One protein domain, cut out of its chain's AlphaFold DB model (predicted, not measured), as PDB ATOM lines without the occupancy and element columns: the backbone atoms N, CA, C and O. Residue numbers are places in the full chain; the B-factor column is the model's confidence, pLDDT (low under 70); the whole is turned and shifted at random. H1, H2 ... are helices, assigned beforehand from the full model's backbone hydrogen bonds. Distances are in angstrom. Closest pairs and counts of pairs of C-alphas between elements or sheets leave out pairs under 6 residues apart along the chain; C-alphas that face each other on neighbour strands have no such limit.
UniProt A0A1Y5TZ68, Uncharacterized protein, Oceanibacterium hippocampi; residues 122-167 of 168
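What this domain is: This is residues 122 to 167 of the 168 residues of an uncharacterized protein of Oceanibacterium hippocampi (UniProt A0A1Y5TZ68). A short helix, H1, and a much longer one, H2, make a narrow, open V, nearest each other by the tight link that joins them and spreading toward their other ends. Residues 123 to 130 and 161 to 167 stand free. The printed part has 46 residues with two named helices, H1 then H2, and no named strand; its class is all helix. It is loose, with a radius of gyration of the C-alphas of 12.5 A, and flat, spanning 41 by 21 by 5 A.

Where its parts are: H1, residues 125 to 137, begins at C-alpha 125 (261.610, 259.943, 208.736) and is 18.4 A long. H2, residues 142 to 165, is 35.0 A long and ends at C-alpha 165 (272.144, 281.094, 202.071).

How they stand to each other: H1 and H2 are close but not clearly touching; their closest C-alphas, those of Val 135 and Arg 145, are 6.2 A apart. They run opposite ways at a shallow tilt of 23 degrees. In both, every O i to N i+4 pair is within hydrogen-bond range.

The domain as a whole: The C-alphas farthest apart, those of Pro 140 and Cys 167, are 41.3 A apart. The printed part has no cut, and no link is long. Residues 162 to 167 have pLDDT under 70.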
ATOM      1  N   ILE A 122     265.881 267.222 208.420       70.25
ATOM      2  CA  ILE A 122     264.500 267.689 208.629       70.25
ATOM      3  C   ILE A 122     263.482 266.813 207.872       70.25
ATOM      4  O   ILE A 122     262.355 266.640 208.328       70.25
ATOM      5  N   ILE A 123     263.876 266.239 206.730       76.62
ATOM      6  CA  ILE A 123     263.018 265.386 205.882       76.62
ATOM      7  C   ILE A 123     263.184 263.902 206.251       76.62
ATOM      8  O   ILE A 123     262.390 263.058 205.834       76.62
ATOM      9  N   ALA A 124     264.211 263.572 207.038       82.38
ATOM     10  CA  ALA A 124     264.477 262.208 207.456       82.38
ATOM     11  C   ALA A 124     263.306 261.678 208.315       82.38
ATOM     12  O   ALA A 124     262.907 262.341 209.281       82.38
ATOM     13  N   PRO A 125     262.737 260.502 207.988       82.56
ATOM     14  CA  PRO A 125     261.610 259.943 208.736       82.56
ATOM     15  C   PRO A 125     261.946 259.746 210.222       82.56
ATOM     16  O   PRO A 125     261.092 259.964 211.080       82.56
ATOM     17  N   GLU A 126     263.206 259.454 210.540       85.88
ATOM     18  CA  GLU A 126     263.707 259.282 211.903       85.88
ATOM     19  C   GLU A 126     263.594 260.575 212.734       85.88
ATOM     20  O   GLU A 126     263.296 260.536 213.931       85.88
ATOM     21  N   TYR A 127     263.788 261.741 212.108       85.44
ATOM     22  CA  TYR A 127     263.648 263.038 212.777       85.44
ATOM     23  C   TYR A 127     262.180 263.377 213.065       85.44
ATOM     24  O   TYR A 127     261.850 263.882 214.143       85.44
ATOM     25  N   LEU A 128     261.277 263.048 212.137       86.38
ATOM     26  CA  LEU A 128     259.838 263.241 212.328       86.38
ATOM     27  C   LEU A 128     259.299 262.360 213.462       86.38
ATOM     28  O   LEU A 128     258.518 262.831 214.294       86.38
ATOM     29  N   GLU A 129     259.750 261.106 213.543       90.19
ATOM     30  CA  GLU A 129     259.409 260.204 214.645       90.19
ATOM     31  C   GLU A 129     259.905 260.736 215.994       90.19
ATOM     32  O   GLU A 129     259.147 260.759 216.970       90.19
ATOM     33  N   LEU A 130     261.145 261.234 216.047       88.94
ATOM     34  CA  LEU A 130     261.698 261.867 217.242       88.94
ATOM     35  C   LEU A 130     260.842 263.059 217.690       88.94
ATOM     36  O   LEU A 130     260.500 263.156 218.869       88.94
ATOM     37  N   ARG A 131     260.425 263.926 216.760       87.56
ATOM     38  CA  ARG A 131     259.575 265.088 217.058       87.56
ATOM     39  C   ARG A 131     258.231 264.677 217.658       87.56
ATOM     40  O   ARG A 131     257.808 265.243 218.667       87.56
ATOM     41  N   VAL A 132     257.570 263.678 217.075       89.12
ATOM     42  CA  VAL A 132     256.283 263.172 217.576       89.12
ATOM     43  C   VAL A 132     256.440 262.568 218.969       89.12
ATOM     44  O   VAL A 132     255.646 262.871 219.862       89.12
ATOM     45  N   ASN A 133     257.472 261.750 219.181       90.69
ATOM     46  CA  ASN A 133     257.722 261.108 220.469       90.69
ATOM     47  C   ASN A 133     258.047 262.124 221.569       90.69
ATOM     48  O   ASN A 133     257.564 261.988 222.691       90.69
ATOM     49  N   LEU A 134     258.796 263.176 221.243       88.31
ATOM     50  CA  LEU A 134     259.167 264.228 222.188       88.31
ATOM     51  C   LEU A 134     257.947 265.072 222.594       88.31
ATOM     52  O   LEU A 134     257.731 265.319 223.780       88.31
ATOM     53  N   VAL A 135     257.084 265.437 221.640       87.88
ATOM     54  CA  VAL A 135     255.831 266.158 221.936       87.88
ATOM     55  C   VAL A 135     254.857 265.291 222.741       87.88
ATOM     56  O   VAL A 135     254.217 265.800 223.661       87.88
ATOM     57  N   ARG A 136     254.775 263.984 222.448       88.94
ATOM     58  CA  ARG A 136     253.972 263.022 223.226       88.94
ATOM     59  C   ARG A 136     254.501 262.839 224.649       88.94
ATOM     60  O   ARG A 136     253.714 262.804 225.585       88.94
ATOM     61  N   ALA A 137     255.816 262.783 224.843       89.56
ATOM     62  CA  ALA A 137     256.411 262.687 226.179       89.56
ATOM     63  C   ALA A 137     256.094 263.913 227.059       89.56
ATOM     64  O   ALA A 137     255.999 263.798 228.279       89.56
ATOM     65  N   LEU A 138     255.879 265.079 226.441       90.44
ATOM     66  CA  LEU A 138     255.493 266.328 227.106       90.44
ATOM     67  C   LEU A 138     253.971 266.502 227.235       90.44
ATOM     68  O   LEU A 138     253.484 267.592 227.547       90.44
ATOM     69  N   GLU A 139     253.186 265.447 227.015       86.88
ATOM     70  CA  GLU A 139     251.737 265.502 227.187       86.88
ATOM     71  C   GLU A 139     251.301 265.910 228.616       86.88
ATOM     72  O   GLU A 139     250.426 266.768 228.746       86.88
ATOM     73  N   PRO A 140     251.951 265.449 229.698       91.12
ATOM     74  CA  PRO A 140     251.585 265.851 231.060       91.12
ATOM     75  C   PRO A 140     251.882 267.323 231.408       91.12
ATOM     76  O   PRO A 140     251.338 267.833 232.385       91.12
ATOM     77  N   TYR A 141     252.726 268.016 230.630       91.50
ATOM     78  CA  TYR A 141     253.201 269.376 230.922       91.50
ATOM     79  C   TYR A 141     252.882 270.334 229.760       91.50
ATOM     80  O   TYR A 141     253.723 270.544 228.879       91.50
ATOM     81  N   PRO A 142     251.680 270.943 229.725       86.19
ATOM     82  CA  PRO A 142     251.220 271.722 228.573       86.19
ATOM     83  C   PRO A 142     252.083 272.962 228.293       86.19
ATOM     84  O   PRO A 142     252.344 273.279 227.133       86.19
ATOM     85  N   GLU A 143     252.592 273.625 229.333       87.50
ATOM     86  CA  GLU A 143     253.466 274.797 229.193       87.50
ATOM     87  C   GLU A 143     254.826 274.431 228.579       87.50
ATOM     88  O   GLU A 143     255.297 275.094 227.651       87.50
ATOM     89  N   ALA A 144     255.428 273.324 229.029       85.75
ATOM     90  CA  ALA A 144     256.696 272.824 228.494       85.75
ATOM     91  C   ALA A 144     256.548 272.362 227.037       85.75
ATOM     92  O   ALA A 144     257.424 272.612 226.210       85.75
ATOM     93  N   ARG A 145     255.409 271.748 226.698       87.44
ATOM     94  CA  ARG A 145     255.092 271.331 225.329       87.44
ATOM     95  C   ARG A 145     255.078 272.514 224.363       87.44
ATOM     96  O   ARG A 145     255.674 272.427 223.291       87.44
ATOM     97  N   GLN A 146     254.439 273.621 224.748       86.81
ATOM     98  CA  GLN A 146     254.353 274.811 223.903       86.81
ATOM     99  C   GLN A 146     255.724 275.476 223.717       86.81
ATOM    100  O   GLN A 146     256.083 275.845 222.600       86.81
ATOM    101  N   ALA A 147     256.509 275.589 224.792       87.31
ATOM    102  CA  ALA A 147     257.852 276.165 224.737       87.31
ATOM    103  C   ALA A 147     258.780 275.371 223.803       87.31
ATOM    104  O   ALA A 147     259.467 275.951 222.962       87.31
ATOM    105  N   VAL A 148     258.752 274.040 223.904       86.94
ATOM    106  CA  VAL A 148     259.574 273.144 223.082       86.94
ATOM    107  C   VAL A 148     259.119 273.142 221.622       86.94
ATOM    108  O   VAL A 148     259.959 273.200 220.727       86.94
ATOM    109  N   ALA A 149     257.810 273.138 221.355       87.50
ATOM    110  CA  ALA A 149     257.285 273.218 219.991       87.50
ATOM    111  C   ALA A 149     257.688 274.527 219.288       87.50
ATOM    112  O   ALA A 149     258.091 274.507 218.122       87.50
ATOM    113  N   ASN A 150     257.634 275.652 220.007       87.50
ATOM    114  CA  ASN A 150     258.070 276.947 219.488       87.50
ATOM    115  C   ASN A 150     259.578 276.951 219.191       87.50
ATOM    116  O   ASN A 150     259.986 277.421 218.131       87.50
ATOM    117  N   LEU A 151     260.395 276.397 220.093       89.19
ATOM    118  CA  LEU A 151     261.847 276.305 219.916       89.19
ATOM    119  C   LEU A 151     262.220 275.438 218.704       89.19
ATOM    120  O   LEU A 151     263.064 275.835 217.906       89.19
ATOM    121  N   LEU A 152     261.574 274.279 218.547       86.94
ATOM    122  CA  LEU A 152     261.804 273.388 217.407       86.94
ATOM    123  C   LEU A 152     261.441 274.068 216.087       86.94
ATOM    124  O   LEU A 152     262.233 274.027 215.156       86.94
ATOM    125  N   THR A 153     260.308 274.771 216.034       87.44
ATOM    126  CA  THR A 153     259.889 275.505 214.828       87.44
ATOM    127  C   THR A 153     260.886 276.615 214.475       87.44
ATOM    128  O   THR A 153     261.266 276.764 213.321       87.44
ATOM    129  N   GLN A 154     261.388 277.359 215.468       86.62
ATOM    130  CA  GLN A 154     262.419 278.381 215.244       86.62
ATOM    131  C   GLN A 154     263.748 277.782 214.768       86.62
ATOM    132  O   GLN A 154     264.413 278.368 213.914       86.62
ATOM    133  N   ALA A 155     264.141 276.626 215.311       84.62
ATOM    134  CA  ALA A 155     265.348 275.920 214.898       84.62
ATOM    135  C   ALA A 155     265.222 275.364 213.468       84.62
ATOM    136  O   ALA A 155     266.169 275.475 212.691       84.62
ATOM    137  N   GLU A 156     264.050 274.831 213.108       84.31
ATOM    138  CA  GLU A 156     263.706 274.396 211.748       84.31
ATOM    139  C   GLU A 156     263.761 275.584 210.770       84.31
ATOM    140  O   GLU A 156     264.455 275.509 209.759       84.31
ATOM    141  N   ASP A 157     263.144 276.721 211.106       84.62
ATOM    142  CA  ASP A 157     263.157 277.934 210.274       84.62
ATOM    143  C   ASP A 157     264.562 278.532 210.093       84.62
ATOM    144  O   ASP A 157     264.872 279.110 209.046       84.62
ATOM    145  N   ALA A 158     265.409 278.451 211.123       81.06
ATOM    146  CA  ALA A 158     266.795 278.907 211.064       81.06
ATOM    147  C   ALA A 158     267.657 277.970 210.203       81.06
ATOM    148  O   ALA A 158     268.445 278.441 209.383       81.06
ATOM    149  N   ALA A 159     267.470 276.655 210.340       76.19
ATOM    150  CA  ALA A 159     268.143 275.660 209.515       76.19
ATOM    151  C   ALA A 159     267.722 275.769 208.040       76.19
ATOM    152  O   ALA A 159     268.575 275.724 207.156       76.19
ATOM    153  N   GLN A 160     266.433 276.000 207.769       74.19
ATOM    154  CA  GLN A 160     265.910 276.216 206.419       74.19
ATOM    155  C   GLN A 160     266.550 277.447 205.757       74.19
ATOM    156  O   GLN A 160     266.933 277.390 204.592       74.19
ATOM    157  N   ARG A 161     266.710 278.548 206.503       72.06
ATOM    158  CA  ARG A 161     267.370 279.771 206.016       72.06
ATOM    159  C   ARG A 161     268.859 279.568 205.747       72.06
ATOM    160  O   ARG A 161     269.327 279.956 204.686       72.06
ATOM    161  N   GLY A 162     269.576 278.883 206.639       65.31
ATOM    162  CA  GLY A 162     270.992 278.567 206.425       65.31
ATOM    163  C   GLY A 162     271.249 277.662 205.213       65.31
ATOM    164  O   GLY A 162     272.292 277.774 204.579       65.31
ATOM    165  N   VAL A 163     270.296 276.794 204.850       58.81
ATOM    166  CA  VAL A 163     270.358 276.005 203.606       58.81
ATOM    167  C   VAL A 163     270.166 276.885 202.367       58.81
ATOM    168  O   VAL A 163     270.807 276.629 201.352       58.81
ATOM    169  N   ILE A 164     269.321 277.918 202.436       52.59
ATOM    170  CA  ILE A 164     269.089 278.850 201.320       52.59
ATOM    171  C   ILE A 164     270.327 279.728 201.090       52.59
ATOM    172  O   ILE A 164     270.778 279.826 199.952       52.59
ATOM    173  N   ASP A 165     270.934 280.258 202.155       50.03
ATOM    174  CA  ASP A 165     272.144 281.094 202.071       50.03
ATOM    175  C   ASP A 165     273.384 280.319 201.581       50.03
ATOM    176  O   ASP A 165     274.313 280.909 201.043       50.03
ATOM    177  N   ALA A 166     273.423 278.992 201.753       49.59
ATOM    178  CA  ALA A 166     274.497 278.140 201.234       49.59
ATOM    179  C   ALA A 166     274.324 277.753 199.748       49.59
ATOM    180  O   ALA A 166     275.218 277.125 199.178       49.59
ATOM    181  N   CYS A 167     273.173 278.069 199.140       40.22
ATOM    182  CA  CYS A 167     272.873 277.793 197.730       40.22
ATOM    183  C   CYS A 167     273.069 279.011 196.802       40.22
ATOM    184  O   CYS A 167     272.909 278.852 195.589       40.22
TER     185      CYS A 167